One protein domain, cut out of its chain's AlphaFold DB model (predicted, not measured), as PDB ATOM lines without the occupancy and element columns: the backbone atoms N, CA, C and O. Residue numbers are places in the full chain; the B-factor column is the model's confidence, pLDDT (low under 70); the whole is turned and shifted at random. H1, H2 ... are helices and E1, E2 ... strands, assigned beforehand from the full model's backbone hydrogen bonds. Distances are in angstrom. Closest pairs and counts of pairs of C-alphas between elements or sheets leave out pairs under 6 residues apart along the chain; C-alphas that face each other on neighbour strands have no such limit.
ATOM      1  N   THR A  13     217.703 264.358 228.782       93.12
ATOM      2  CA  THR A  13     218.792 263.391 228.624       93.12
ATOM      3  C   THR A  13     219.928 263.747 229.573       93.12
ATOM      4  O   THR A  13     220.300 264.914 229.688       93.12
ATOM      5  N   ILE A  14     220.467 262.745 230.264       95.12
ATOM      6  CA  ILE A  14     221.646 262.875 231.126       95.12
ATOM      7  C   ILE A  14     222.691 261.824 230.749       95.12
ATOM      8  O   ILE A  14     222.347 260.746 230.263       95.12
ATOM      9  N   GLY A  15     223.963 262.140 230.990       95.12
ATOM     10  CA  GLY A  15     225.099 261.286 230.632       95.12
ATOM     11  C   GLY A  15     226.045 261.928 229.628       95.12
ATOM     12  O   GLY A  15     226.403 261.311 228.634       95.12
ATOM     13  N   ASP A  16     226.426 263.176 229.875       93.50
ATOM     14  CA  ASP A  16     227.381 263.929 229.069       93.50
ATOM     15  C   ASP A  16     228.220 264.868 229.957       93.50
ATOM     16  O   ASP A  16     228.059 264.921 231.181       93.50
ATOM     17  N   ARG A  17     229.108 265.657 229.336       90.19
ATOM     18  CA  ARG A  17     229.966 266.616 230.053       90.19
ATOM     19  C   ARG A  17     229.175 267.694 230.815       90.19
ATOM     20  O   ARG A  17     229.687 268.243 231.792       90.19
ATOM     21  N   TRP A  18     227.951 268.002 230.392       92.62
ATOM     22  CA  TRP A  18     227.115 269.071 230.949       92.62
ATOM     23  C   TRP A  18     226.135 268.571 232.027       92.62
ATOM     24  O   TRP A  18     225.505 269.382 232.707       92.62
ATOM     25  N   SER A  19     226.035 267.249 232.217       95.94
ATOM     26  CA  SER A  19     225.130 266.594 233.163       95.94
ATOM     27  C   SER A  19     225.854 265.639 234.119       95.94
ATOM     28  O   SER A  19     226.312 266.068 235.171       95.94
ATOM     29  N   VAL A  20     225.983 264.356 233.792       97.75
ATOM     30  CA  VAL A  20     226.755 263.380 234.575       97.75
ATOM     31  C   VAL A  20     227.987 262.986 233.769       97.75
ATOM     32  O   VAL A  20     227.870 262.231 232.803       97.75
ATOM     33  N   ARG A  21     229.163 263.494 234.168       97.62
ATOM     34  CA  ARG A  21     230.446 263.211 233.499       97.62
ATOM     35  C   ARG A  21     230.842 261.740 233.641       97.62
ATOM     36  O   ARG A  21     230.488 261.093 234.625       97.62
ATOM     37  N   GLY A  22     231.614 261.228 232.678       96.06
ATOM     38  CA  GLY A  22     232.026 259.812 232.614       96.06
ATOM     39  C   GLY A  22     231.195 258.947 231.671       96.06
ATOM     40  O   GLY A  22     231.361 257.733 231.659       96.06
ATOM     41  N   PHE A  23     230.299 259.564 230.904       96.19
ATOM     42  CA  PHE A  23     229.325 258.891 230.044       96.19
ATOM     43  C   PHE A  23     229.285 259.463 228.626       96.19
ATOM     44  O   PHE A  23     228.360 259.169 227.874       96.19
ATOM     45  N   GLU A  24     230.291 260.252 228.246       91.19
ATOM     46  CA  GLU A  24     230.296 261.092 227.045       91.19
ATOM     47  C   GLU A  24     230.040 260.316 225.734       91.19
ATOM     48  O   GLU A  24     229.490 260.886 224.796       91.19
ATOM     49  N   ASN A  25     230.364 259.018 225.689       89.75
ATOM     50  CA  ASN A  25     230.176 258.147 224.520       89.75
ATOM     51  C   ASN A  25     228.990 257.166 224.637       89.75
ATOM     52  O   ASN A  25     228.805 256.321 223.768       89.75
ATOM     53  N   SER A  26     228.188 257.245 225.702       87.31
ATOM     54  CA  SER A  26     227.259 256.166 226.077       87.31
ATOM     55  C   SER A  26     225.845 256.246 225.500       87.31
ATOM     56  O   SER A  26     225.028 255.352 225.711       87.31
ATOM     57  N   GLY A  27     225.502 257.346 224.829       87.50
ATOM     58  CA  GLY A  27     224.116 257.671 224.463       87.50
ATOM     59  C   GLY A  27     223.250 258.158 225.637       87.50
ATOM     60  O   GLY A  27     222.174 258.704 225.401       87.50
ATOM     61  N   GLY A  28     223.734 258.032 226.879       91.50
ATOM     62  CA  GLY A  28     223.070 258.522 228.084       91.50
ATOM     63  C   GLY A  28     221.756 257.807 228.408       91.50
ATOM     64  O   GLY A  28     221.442 256.728 227.905       91.50
ATOM     65  N   ILE A  29     220.969 258.416 229.289       91.81
ATOM     66  CA  ILE A  29     219.611 257.979 229.621       91.81
ATOM     67  C   ILE A  29     218.650 259.160 229.517       91.81
ATOM     68  O   ILE A  29     218.948 260.259 229.986       91.81
ATOM     69  N   ASP A  30     217.478 258.918 228.936       91.12
ATOM     70  CA  ASP A  30     216.445 259.931 228.733       91.12
ATOM     71  C   ASP A  30     215.160 259.641 229.523       91.12
ATOM     72  O   ASP A  30     214.845 258.490 229.863       91.12
ATOM     73  N   GLY A  31     214.365 260.682 229.765       89.38
ATOM     74  CA  GLY A  31     212.968 260.540 230.161       89.38
ATOM     75  C   GLY A  31     212.230 261.859 230.359       89.38
ATOM     76  O   GLY A  31     212.795 262.946 230.271       89.38
ATOM     77  N   ASN A  32     210.930 261.765 230.652       87.31
ATOM     78  CA  ASN A  32     210.057 262.940 230.793       87.31
ATOM     79  C   ASN A  32     210.372 263.778 232.047       87.31
ATOM     80  O   ASN A  32     209.995 264.947 232.146       87.31
ATOM     81  N   ARG A  33     211.005 263.162 233.053       87.62
ATOM     82  CA  ARG A  33     211.308 263.770 234.350       87.62
ATOM     83  C   ARG A  33     212.616 263.224 234.893       87.62
ATOM     84  O   ARG A  33     212.877 262.031 234.793       87.62
ATOM     85  N   GLY A  34     213.387 264.079 235.541       91.38
ATOM     86  CA  GLY A  34     214.623 263.687 236.192       91.38
ATOM     87  C   GLY A  34     215.361 264.890 236.751       91.38
ATOM     88  O   GLY A  34     214.858 266.016 236.710       91.38
ATOM     89  N   PHE A  35     216.545 264.625 237.279       94.00
ATOM     90  CA  PHE A  35     217.469 265.634 237.771       94.00
ATOM     91  C   PHE A  35     218.903 265.115 237.678       94.00
ATOM     92  O   PHE A  35     219.142 263.910 237.572       94.00
ATOM     93  N   TRP A  36     219.855 266.032 237.767       96.75
ATOM     94  CA  TRP A  36     221.260 265.726 237.973       96.75
ATOM     95  C   TRP A  36     221.883 266.775 238.886       96.75
ATOM     96  O   TRP A  36     221.361 267.879 239.044       96.75
ATOM     97  N   LEU A  37     222.992 266.402 239.506       97.94
ATOM     98  CA  LEU A  37     223.797 267.254 240.357       97.94
ATOM     99  C   LEU A  37     225.264 267.032 240.006       97.94
ATOM    100  O   LEU A  37     225.731 265.893 240.020       97.94
ATOM    101  N   GLN A  38     225.980 268.126 239.746       98.19
ATOM    102  CA  GLN A  38     227.424 268.119 239.550       98.19
ATOM    103  C   GLN A  38     228.121 268.734 240.757       98.19
ATOM    104  O   GLN A  38     227.841 269.876 241.124       98.19
ATOM    105  N   ASN A  39     229.070 268.009 241.342       98.06
ATOM    106  CA  ASN A  39     229.932 268.538 242.393       98.06
ATOM    107  C   ASN A  39     231.362 268.578 241.871       98.06
ATOM    108  O   ASN A  39     231.875 267.573 241.389       98.06
ATOM    109  N   THR A  40     232.021 269.733 241.967       98.31
ATOM    110  CA  THR A  40     233.425 269.891 241.568       98.31
ATOM    111  C   THR A  40     234.173 270.668 242.639       98.31
ATOM    112  O   THR A  40     233.821 271.807 242.945       98.31
ATOM    113  N   LEU A  41     235.225 270.067 243.182       98.38
ATOM    114  CA  LEU A  41     236.167 270.713 244.080       98.38
ATOM    115  C   LEU A  41     237.392 271.156 243.280       98.38
ATOM    116  O   LEU A  41     238.021 270.342 242.609       98.38
ATOM    117  N   ASN A  42     237.734 272.439 243.375       98.06
ATOM    118  CA  ASN A  42     238.942 273.005 242.778       98.06
ATOM    119  C   ASN A  42     240.013 273.176 243.861       98.06
ATOM    120  O   ASN A  42     239.732 273.697 244.940       98.06
ATOM    121  N   MET A  43     241.237 272.759 243.560       97.06
ATOM    122  CA  MET A  43     242.386 272.781 244.457       97.06
ATOM    123  C   MET A  43     243.537 273.540 243.794       97.06
ATOM    124  O   MET A  43     243.954 273.224 242.677       97.06
ATOM    125  N   PHE A  44     244.071 274.540 244.492       92.88
ATOM    126  CA  PHE A  44     245.257 275.258 244.033       92.88
ATOM    127  C   PHE A  44     246.477 274.343 244.115       92.88
ATOM    128  O   PHE A  44     246.757 273.753 245.156       92.88
ATOM    129  N   THR A  45     247.205 274.229 243.008       86.44
ATOM    130  CA  THR A  45     248.321 273.276 242.872       86.44
ATOM    131  C   THR A  45     249.649 273.805 243.418       86.44
ATOM    132  O   THR A  45     250.632 273.073 243.456       86.44
ATOM    133  N   GLY A  46     249.705 275.083 243.805       85.94
ATOM    134  CA  GLY A  46     250.950 275.792 244.116       85.94
ATOM    135  C   GLY A  46     251.682 276.318 242.875       85.94
ATOM    136  O   GLY A  46     252.525 277.204 243.003       85.94
ATOM    137  N   PHE A  47     251.323 275.853 241.674       86.81
ATOM    138  CA  PHE A  47     251.757 276.457 240.418       86.81
ATOM    139  C   PHE A  47     250.850 277.633 240.061       86.81
ATOM    140  O   PHE A  47     249.627 277.576 240.229       86.81
ATOM    141  N   LYS A  48     251.463 278.716 239.576       86.50
ATOM    142  CA  LYS A  48     250.736 279.913 239.156       86.50
ATOM    143  C   LYS A  48     249.740 279.544 238.052       86.50
ATOM    144  O   LYS A  48     250.071 278.764 237.161       86.50
ATOM    145  N   ASP A  49     248.531 280.090 238.150       90.69
ATOM    146  CA  ASP A  49     247.485 279.970 237.130       90.69
ATOM    147  C   ASP A  49     247.123 278.508 236.783       90.69
ATOM    148  O   ASP A  49     246.686 278.224 235.677       90.69
ATOM    149  N   SER A  50     247.320 277.565 237.721       95.81
ATOM    150  CA  SER A  50     247.049 276.131 237.535       95.81
ATOM    151  C   SER A  50     246.224 275.556 238.690       95.81
ATOM    152  O   SER A  50     246.618 275.591 239.863       95.81
ATOM    153  N   VAL A  51     245.074 274.980 238.356       98.00
ATOM    154  CA  VAL A  51     244.066 274.475 239.291       98.00
ATOM    155  C   VAL A  51     243.770 273.016 238.970       98.00
ATOM    156  O   VAL A  51     243.278 272.691 237.890       98.00
ATOM    157  N   ALA A  52     244.042 272.135 239.927       98.19
ATOM    158  CA  ALA A  52     243.581 270.759 239.868       98.19
ATOM    159  C   ALA A  52     242.122 270.707 240.320       98.19
ATOM    160  O   ALA A  52     241.683 271.522 241.132       98.19
ATOM    161  N   TYR A  53     241.359 269.750 239.816       98.25
ATOM    162  CA  TYR A  53     239.991 269.549 240.254       98.25
ATOM    163  C   TYR A  53     239.614 268.077 240.286       98.25
ATOM    164  O   TYR A  53     240.122 267.256 239.524       98.25
ATOM    165  N   ILE A  54     238.690 267.762 241.182       98.50
ATOM    166  CA  ILE A  54     238.028 266.467 241.274       98.50
ATOM    167  C   ILE A  54     236.531 266.713 241.384       98.50
ATOM    168  O   ILE A  54     236.095 267.687 241.998       98.50
ATOM    169  N   GLY A  55     235.730 265.854 240.774       98.25
ATOM    170  CA  GLY A  55     234.288 265.978 240.813       98.25
ATOM    171  C   GLY A  55     233.586 264.639 240.845       98.25
ATOM    172  O   GLY A  55     234.130 263.617 240.430       98.25
ATOM    173  N   THR A  56     232.362 264.672 241.355       98.44
ATOM    174  CA  THR A  56     231.438 263.550 241.325       98.44
ATOM    175  C   THR A  56     230.049 264.055 240.989       98.44
ATOM    176  O   THR A  56     229.585 265.066 241.528       98.44
ATOM    177  N   ASP A  57     229.400 263.337 240.087       98.38
ATOM    178  CA  ASP A  57     228.116 263.719 239.536       98.38
ATOM    179  C   ASP A  57     227.142 262.563 239.711       98.38
ATOM    180  O   ASP A  57     227.515 261.399 239.555       98.38
ATOM    181  N   TYR A  58     225.890 262.884 240.011       97.75
ATOM    182  CA  TYR A  58     224.805 261.915 240.111       97.75
ATOM    183  C   TYR A  58     223.598 262.431 239.343       97.75
ATOM    184  O   TYR A  58     223.263 263.612 239.423       97.75
ATOM    185  N   GLY A  59     222.908 261.542 238.641       96.12
ATOM    186  CA  GLY A  59     221.675 261.866 237.948       96.12
ATOM    187  C   GLY A  59     220.696 260.708 237.949       96.12
ATOM    188  O   GLY A  59     221.065 259.538 238.057       96.12
ATOM    189  N   GLN A  60     219.420 261.055 237.849       94.31
ATOM    190  CA  GLN A  60     218.336 260.094 237.838       94.31
ATOM    191  C   GLN A  60     217.182 260.586 236.972       94.31
ATOM    192  O   GLN A  60     216.701 261.709 237.126       94.31
ATOM    193  N   ILE A  61     216.691 259.693 236.121       92.25
ATOM    194  CA  ILE A  61     215.399 259.814 235.456       92.25
ATOM    195  C   ILE A  61     214.341 259.143 236.342       92.25
ATOM    196  O   ILE A  61     214.550 258.039 236.843       92.25
ATOM    197  N   VAL A  62     213.218 259.830 236.557       86.94
ATOM    198  CA  VAL A  62     212.124 259.411 237.447       86.94
ATOM    199  C   VAL A  62     210.927 258.973 236.609       86.94
ATOM    200  O   VAL A  62     210.353 259.781 235.868       86.94
ATOM    201  N   SER A  63     210.530 257.707 236.735       75.25
ATOM    202  CA  SER A  63     209.351 257.158 236.062       75.25
ATOM    203  C   SER A  63     208.082 257.359 236.903       75.25
ATOM    204  O   SER A  63     208.133 257.762 238.059       75.25
ATOM    205  N   SER A  64     206.903 257.183 236.300       66.44
ATOM    206  CA  SER A  64     205.644 257.035 237.063       66.44
ATOM    207  C   SER A  64     205.456 255.596 237.547       66.44
ATOM    208  O   SER A  64     204.617 255.334 238.404       66.44
ATOM    209  N   ASP A  65     206.189 254.658 236.947       64.19
ATOM    210  CA  ASP A  65     206.104 253.240 237.249       64.19
ATOM    211  C   ASP A  65     207.182 252.868 238.270       64.19
ATOM    212  O   ASP A  65     208.372 252.791 237.956       64.19
ATOM    213  N   SER A  66     206.739 252.614 239.501       56.03
ATOM    214  CA  SER A  66     207.595 252.223 240.627       56.03
ATOM    215  C   SER A  66     208.487 251.004 240.341       56.03
ATOM    216  O   SER A  66     209.561 250.878 240.929       56.03
ATOM    217  N   THR A  67     208.095 250.128 239.405       56.09
ATOM    218  CA  THR A  67     208.904 248.963 239.007       56.09
ATOM    219  C   THR A  67     210.078 249.350 238.103       56.09
ATOM    220  O   THR A  67     211.148 248.748 238.200       56.09
ATOM    221  N   GLN A  68     209.929 250.409 237.299       55.12
ATOM    222  CA  GLN A  68     211.020 251.000 236.519       55.12
ATOM    223  C   GLN A  68     211.956 251.851 237.386       55.12
ATOM    224  O   GLN A  68     213.147 251.932 237.094       55.12
ATOM    225  N   ASP A  69     211.450 252.439 238.474       56.69
ATOM    226  CA  ASP A  69     212.265 253.182 239.443       56.69
ATOM    227  C   ASP A  69     213.128 252.264 240.332       56.69
ATOM    228  O   ASP A  69     214.235 252.644 240.733       56.69
ATOM    229  N   ALA A  70     212.664 251.038 240.609       48.41
ATOM    230  CA  ALA A  70     213.361 250.060 241.451       48.41
ATOM    231  C   ALA A  70     214.652 249.497 240.814       48.41
ATOM    232  O   ALA A  70     215.585 249.143 241.535       48.41
ATOM    233  N   GLY A  71     214.750 249.474 239.479       55.72
ATOM    234  CA  GLY A  71     215.970 249.149 238.716       55.72
ATOM    235  C   GLY A  71     216.667 250.377 238.114       55.72
ATOM    236  O   GLY A  71     217.403 250.240 237.140       55.72
ATOM    237  N   GLY A  72     216.357 251.558 238.665       63.19
ATOM    238  CA  GLY A  72     216.271 252.861 238.008       63.19
ATOM    239  C   GLY A  72     217.348 253.267 237.006       63.19
ATOM    240  O   GLY A  72     218.537 253.006 237.177       63.19
ATOM    241  N   LYS A  73     216.886 254.045 236.016       84.19
ATOM    242  CA  LYS A  73     217.673 254.947 235.161       84.19
ATOM    243  C   LYS A  73     218.404 255.985 236.032       84.19
ATOM    244  O   LYS A  73     218.022 257.151 236.108       84.19
ATOM    245  N   LYS A  74     219.416 255.526 236.755       92.56
ATOM    246  CA  LYS A  74     220.306 256.296 237.619       92.56
ATOM    247  C   LYS A  74     221.702 256.170 237.063       92.56
ATOM    248  O   LYS A  74     222.076 255.103 236.578       92.56
ATOM    249  N   MET A  75     222.475 257.229 237.191       94.75
ATOM    250  CA  MET A  75     223.872 257.198 236.825       94.75
ATOM    251  C   MET A  75     224.713 258.056 237.755       94.75
ATOM    252  O   MET A  75     224.252 259.067 238.280       94.75
ATOM    253  N   MET A  76     225.945 257.623 237.973       97.50
ATOM    254  CA  MET A  76     226.929 258.334 238.769       97.50
ATOM    255  C   MET A  76     228.278 258.207 238.093       97.50
ATOM    256  O   MET A  76     228.631 257.120 237.632       97.50
ATOM    257  N   GLY A  77     229.033 259.292 238.066       98.00
ATOM    258  CA  GLY A  77     230.382 259.304 237.530       98.00
ATOM    259  C   GLY A  77     231.275 260.262 238.294       98.00
ATOM    260  O   GLY A  77     230.854 260.949 239.234       98.00
ATOM    261  N   GLY A  78     232.539 260.271 237.904       98.25
ATOM    262  CA  GLY A  78     233.539 261.147 238.476       98.25
ATOM    263  C   GLY A  78     234.463 261.713 237.422       98.25
ATOM    264  O   GLY A  78     234.580 261.190 236.314       98.25
ATOM    265  N   VAL A  79     235.131 262.793 237.801       98.50
ATOM    266  CA  VAL A  79     236.144 263.457 236.990       98.50
ATOM    267  C   VAL A  79     237.335 263.822 237.855       98.50
ATOM    268  O   VAL A  79     237.176 264.225 239.005       98.50
ATOM    269  N   VAL A  80     238.525 263.734 237.283       98.38
ATOM    270  CA  VAL A  80     239.723 264.396 237.798       98.38
ATOM    271  C   VAL A  80     240.325 265.198 236.655       98.38
ATOM    272  O   VAL A  80     240.262 264.772 235.502       98.38
ATOM    273  N   GLY A  81     240.910 266.350 236.940       98.06
ATOM    274  CA  GLY A  81     241.530 267.150 235.898       98.06
ATOM    275  C   GLY A  81     242.428 268.252 236.419       98.06
ATOM    276  O   GLY A  81     242.555 268.477 237.623       98.06
ATOM    277  N   ILE A  82     243.060 268.935 235.477       98.06
ATOM    278  CA  ILE A  82     243.871 270.120 235.705       98.06
ATOM    279  C   ILE A  82     243.573 271.133 234.610       98.06
ATOM    280  O   ILE A  82     243.528 270.798 233.427       98.06
ATOM    281  N   LYS A  83     243.361 272.378 235.018       97.69
ATOM    282  CA  LYS A  83     243.100 273.494 234.116       97.69
ATOM    283  C   LYS A  83     243.918 274.706 234.514       97.69
ATOM    284  O   LYS A  83     244.263 274.862 235.686       97.69
ATOM    285  N   GLY A  84     244.191 275.566 233.554       96.44
ATOM    286  CA  GLY A  84     244.970 276.758 233.807       96.44
ATOM    287  C   GLY A  84     245.256 277.566 232.562       96.44
ATOM    288  O   GLY A  84     244.748 277.279 231.478       96.44
ATOM    289  N   ASP A  85     246.123 278.552 232.744       95.31
ATOM    290  CA  ASP A  85     246.461 279.522 231.717       95.31
ATOM    291  C   ASP A  85     247.983 279.697 231.628       95.31
ATOM    292  O   ASP A  85     248.693 279.822 232.626       95.31
ATOM    293  N   ILE A  86     248.502 279.728 230.402       93.00
ATOM    294  CA  ILE A  86     249.880 280.093 230.081       93.00
ATOM    295  C   ILE A  86     249.814 281.286 229.130       93.00
ATOM    296  O   ILE A  86     249.646 281.131 227.920       93.00
ATOM    297  N   LYS A  87     249.975 282.498 229.674       92.50
ATOM    298  CA  LYS A  87     249.760 283.756 228.935       92.50
ATOM    299  C   LYS A  87     248.338 283.783 228.354       92.50
ATOM    300  O   LYS A  87     247.392 283.776 229.126       92.50
ATOM    301  N   SER A  88     248.189 283.793 227.031       94.88
ATOM    302  CA  SER A  88     246.887 283.793 226.358       94.88
ATOM    303  C   SER A  88     246.378 282.398 225.982       94.88
ATOM    304  O   SER A  88     245.372 282.289 225.284       94.88
ATOM    305  N   LEU A  89     247.088 281.335 226.379       95.75
ATOM    306  CA  LEU A  89     246.718 279.947 226.113       95.75
ATOM    307  C   LEU A  89     246.043 279.338 227.343       95.75
ATOM    308  O   LEU A  89     246.699 279.147 228.364       95.75
ATOM    309  N   GLN A  90     244.773 278.979 227.225       97.44
ATOM    310  CA  GLN A  90     244.012 278.286 228.263       97.44
ATOM    311  C   GLN A  90     243.975 276.793 227.957       97.44
ATOM    312  O   GLN A  90     243.777 276.401 226.803       97.44
ATOM    313  N   TYR A  91     244.140 275.965 228.981       96.75
ATOM    314  CA  TYR A  91     244.111 274.512 228.859       96.75
ATOM    315  C   TYR A  91     243.225 273.876 229.938       96.75
ATOM    316  O   TYR A  91     243.151 274.361 231.066       96.75
ATOM    317  N   ASP A  92     242.581 272.758 229.607       97.56
ATOM    318  CA  ASP A  92     241.874 271.873 230.542       97.56
ATOM    319  C   ASP A  92     242.072 270.423 230.087       97.56
ATOM    320  O   ASP A  92     241.636 270.035 229.002       97.56
ATOM    321  N   PHE A  93     242.748 269.628 230.915       97.81
ATOM    322  CA  PHE A  93     242.929 268.191 230.731       97.81
ATOM    323  C   PHE A  93     242.166 267.456 231.824       97.81
ATOM    324  O   PHE A  93     242.337 267.745 233.009       97.81
ATOM    325  N   SER A  94     241.355 266.471 231.450       97.69
ATOM    326  CA  SER A  94     240.588 265.681 232.415       97.69
ATOM    327  C   SER A  94     240.436 264.223 232.029       97.69
ATOM    328  O   SER A  94     240.534 263.845 230.866       97.69
ATOM    329  N   MET A  95     240.170 263.406 233.039       98.06
ATOM    330  CA  MET A  95     239.830 262.000 232.926       98.06
ATOM    331  C   MET A  95     238.540 261.753 233.702       98.06
ATOM    332  O   MET A  95     238.427 262.147 234.864       98.06
ATOM    333  N   THR A  96     237.568 261.115 233.065       97.81
ATOM    334  CA  THR A  96     236.264 260.793 233.644       97.81
ATOM    335  C   THR A  96     236.076 259.282 233.734       97.81
ATOM    336  O   THR A  96     236.728 258.523 233.015       97.81
ATOM    337  N   SER A  97     235.227 258.824 234.655       97.81
ATOM    338  CA  SER A  97     234.919 257.401 234.829       97.81
ATOM    339  C   SER A  97     233.487 257.208 235.344       97.81
ATOM    340  O   SER A  97     233.083 257.933 236.263       97.81
ATOM    341  N   PRO A  98     232.718 256.256 234.791       97.31
ATOM    342  CA  PRO A  98     231.390 255.915 235.279       97.31
ATOM    343  C   PRO A  98     231.468 254.977 236.496       97.31
ATOM    344  O   PRO A  98     232.233 254.013 236.517       97.31
ATOM    345  N   PHE A  99     230.640 255.226 237.511       96.19
ATOM    346  CA  PHE A  99     230.599 254.463 238.770       96.19
ATOM    347  C   PHE A  99     229.312 253.650 238.940       96.19
ATOM    348  O   PHE A  99     229.348 252.524 239.431       96.19
ATOM    349  N   LEU A 100     228.173 254.216 238.538       94.56
ATOM    350  CA  LEU A 100     226.852 253.588 238.613       94.56
ATOM    351  C   LEU A 100     226.112 253.869 237.312       94.56
ATOM    352  O   LEU A 100     226.111 255.014 236.872       94.56
ATOM    353  N   TYR A 101     225.490 252.861 236.706       93.31
ATOM    354  CA  TYR A 101     224.684 253.016 235.493       93.31
ATOM    355  C   TYR A 101     223.829 251.767 235.218       93.31
ATOM    356  O   TYR A 101     224.103 250.700 235.779       93.31
ATOM    357  N   PRO A 102     222.790 251.865 234.364       89.56
ATOM    358  CA  PRO A 102     221.987 250.716 233.954       89.56
ATOM    359  C   PRO A 102     222.799 249.715 233.122       89.56
ATOM    360  O   PRO A 102     223.600 250.102 232.278       89.56
ATOM    361  N   LYS A 103     222.551 248.411 233.302       86.94
ATOM    362  CA  LYS A 103     223.325 247.328 232.654       86.94
ATOM    363  C   LYS A 103     223.274 247.319 231.122       86.94
ATOM    364  O   LYS A 103     224.091 246.653 230.501       86.94
ATOM    365  N   ASN A 104     222.283 247.974 230.528       84.75
ATOM    366  CA  ASN A 104     222.069 248.030 229.084       84.75
ATOM    367  C   ASN A 104     222.747 249.235 228.415       84.75
ATOM    368  O   ASN A 104     222.555 249.427 227.217       84.75
ATOM    369  N   LEU A 105     223.470 250.059 229.177       88.75
ATOM    370  CA  LEU A 105     224.217 251.194 228.655       88.75
ATOM    371  C   LEU A 105     225.624 250.735 228.256       88.75
ATOM    372  O   LEU A 105     226.327 250.135 229.070       88.75
ATOM    373  N   ASP A 106     226.021 251.010 227.016       91.19
ATOM    374  CA  ASP A 106     227.391 250.777 226.557       91.19
ATOM    375  C   ASP A 106     228.255 251.963 226.997       91.19
ATOM    376  O   ASP A 106     227.989 253.099 226.610       91.19
ATOM    377  N   VAL A 107     229.215 251.732 227.893       93.12
ATOM    378  CA  VAL A 107     230.008 252.801 228.517       93.12
ATOM    379  C   VAL A 107     231.490 252.462 228.509       93.12
ATOM    380  O   VAL A 107     231.908 251.359 228.873       93.12
ATOM    381  N   ASP A 108     232.305 253.459 228.180       94.94
ATOM    382  CA  ASP A 108     233.747 253.372 228.350       94.94
ATOM    383  C   ASP A 108     234.111 253.420 229.840       94.94
ATOM    384  O   ASP A 108     233.562 254.198 230.617       94.94
ATOM    385  N   LYS A 109     235.086 252.607 230.262       95.19
ATOM    386  CA  LYS A 109     235.558 252.608 231.663       95.19
ATOM    387  C   LYS A 109     236.216 253.930 232.058       95.19
ATOM    388  O   LYS A 109     236.173 254.310 233.229       95.19
ATOM    389  N   TYR A 110     236.854 254.585 231.091       96.31
ATOM    390  CA  TYR A 110     237.548 255.849 231.265       96.31
ATOM    391  C   TYR A 110     237.510 256.657 229.971       96.31
ATOM    392  O   TYR A 110     237.809 256.112 228.910       96.31
ATOM    393  N   THR A 111     237.261 257.959 230.086       95.81
ATOM    394  CA  THR A 111     237.328 258.900 228.960       95.81
ATOM    395  C   THR A 111     238.312 260.011 229.292       95.81
ATOM    396  O   THR A 111     238.258 260.598 230.371       95.81
ATOM    397  N   VAL A 112     239.226 260.316 228.372       96.62
ATOM    398  CA  VAL A 112     240.165 261.438 228.507       96.62
ATOM    399  C   VAL A 112     239.679 262.590 227.640       96.62
ATOM    400  O   VAL A 112     239.363 262.406 226.468       96.62
ATOM    401  N   ASN A 113     239.635 263.782 228.221       95.31
ATOM    402  CA  ASN A 113     239.138 264.999 227.600       95.31
ATOM    403  C   ASN A 113     240.224 266.076 227.607       95.31
ATOM    404  O   ASN A 113     240.970 266.216 228.579       95.31
ATOM    405  N   MET A 114     240.280 266.858 226.531       96.69
ATOM    406  CA  MET A 114     241.211 267.975 226.382       96.69
ATOM    407  C   MET A 114     240.487 269.171 225.776       96.69
ATOM    408  O   MET A 114     239.790 269.034 224.771       96.69
ATOM    409  N   ASN A 115     240.667 270.346 226.367       96.56
ATOM    410  CA  ASN A 115     240.220 271.618 225.816       96.56
ATOM    411  C   ASN A 115     241.404 272.588 225.765       96.56
ATOM    412  O   ASN A 115     242.151 272.713 226.736       96.56
ATOM    413  N   LEU A 116     241.574 273.248 224.620       97.12
ATOM    414  CA  LEU A 116     242.613 274.241 224.387       97.12
ATOM    415  C   LEU A 116     241.972 275.465 223.736       97.12
ATOM    416  O   LEU A 116     241.275 275.333 222.730       97.12
ATOM    417  N   SER A 117     242.229 276.641 224.294       97.50
ATOM    418  CA  SER A 117     241.728 277.913 223.778       97.50
ATOM    419  C   SER A 117     242.853 278.938 223.757       97.50
ATOM    420  O   SER A 117     243.688 278.963 224.656       97.50
ATOM    421  N   TYR A 118     242.893 279.782 222.730       96.62
ATOM    422  CA  TYR A 118     243.883 280.847 222.605       96.62
ATOM    423  C   TYR A 118     243.187 282.165 222.278       96.62
ATOM    424  O   TYR A 118     242.429 282.235 221.310       96.62
ATOM    425  N   GLN A 119     243.452 283.200 223.075       92.00
ATOM    426  CA  GLN A 119     242.874 284.531 222.882       92.00
ATOM    427  C   GLN A 119     243.923 285.513 222.337       92.00
ATOM    428  O   GLN A 119     245.019 285.630 222.885       92.00
TER     429      GLN A 119
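What this domain is: This is residues 13 to 119 of the 120 residues of the protein "ShlB/FhaC/HecB family hemolysin secretion/activation protein" of Escherichia coli (UniProt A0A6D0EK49). What does the model look like from its first residue on? It is one long trough, a twisted and curled sheet of the strands E2 to E6, with the unnamed stretch of residues 13 to 28 tucked against part of its hollow face and the small helix H1 in the loop at one end. What makes up the printed part? It has 107 residues, with one named helix and six named strands in the order E1 E2 E3 H1 E4 E5 E6, and its class is mostly strand. The sheet has the order E2 E3 E4 E5 E6, all antiparallel. How compact is it? It is only just loose, close to compact, with a radius of gyration of the C-alphas of 16.1 A, and its outline is a rod of 54 by 23 by 21 A.

Where its parts are: Where do the first elements lie? After residues 13 to 28, which hold no named element, E1 takes residues 29 to 31 from C-alpha 29 at (219.611, 257.979, 229.621). E2 takes residues 34 to 44, 33.7 A long, and E3 residues 50 to 61, 35.7 A. What follows them? H1 is residues 66 to 70, E4 residues 74 to 86, 38.7 A, and E5 residues 89 to 100, 35.3 A. E6 is residues 111 to 118, 23.8 A, ending with C-alpha 118 at (243.883, 280.847, 222.605).

How they stand to each other: How does E1 stand to the rest? Residues 13 to 14 pair antiparallel with residues 29 to 30 of E1, which pairs with no named strand. E1 and E2 meet only through their link, and the closest C-alphas of E1 and E3, those of Gly 31 and Ile 61, are 5.9 A apart. How is the sheet joined? E2 and E3 form a hairpin at 167 degrees, with N 37 and O 58 at 2.8 A; E3 and E4 are antiparallel at 159 degrees, with N 55 and O 79 at 2.8 A. E4, E5 and E6 form a meander, each strand the antiparallel neighbour of the one before, with N 82 and O 93 at 2.8 A and N 92 and O 115 at 2.9 A. Where is H1? It is not on the sheet, with 3 pairs of C-alphas within 10 A, and every O i to N i+4 pair in it is within hydrogen-bond range.

The domain as a whole: How far does it reach? The two C-alphas farthest apart, those of Thr 67 and Lys 87, are 54.6 A apart. Are there cuts or long links? The printed part has no cut; E5 to E6 is a short link of 10 residues, and the others are tight. Where is confidence low? Residues 64 to 72 are under 70, while the mean pLDDT of the printed part is 91.2.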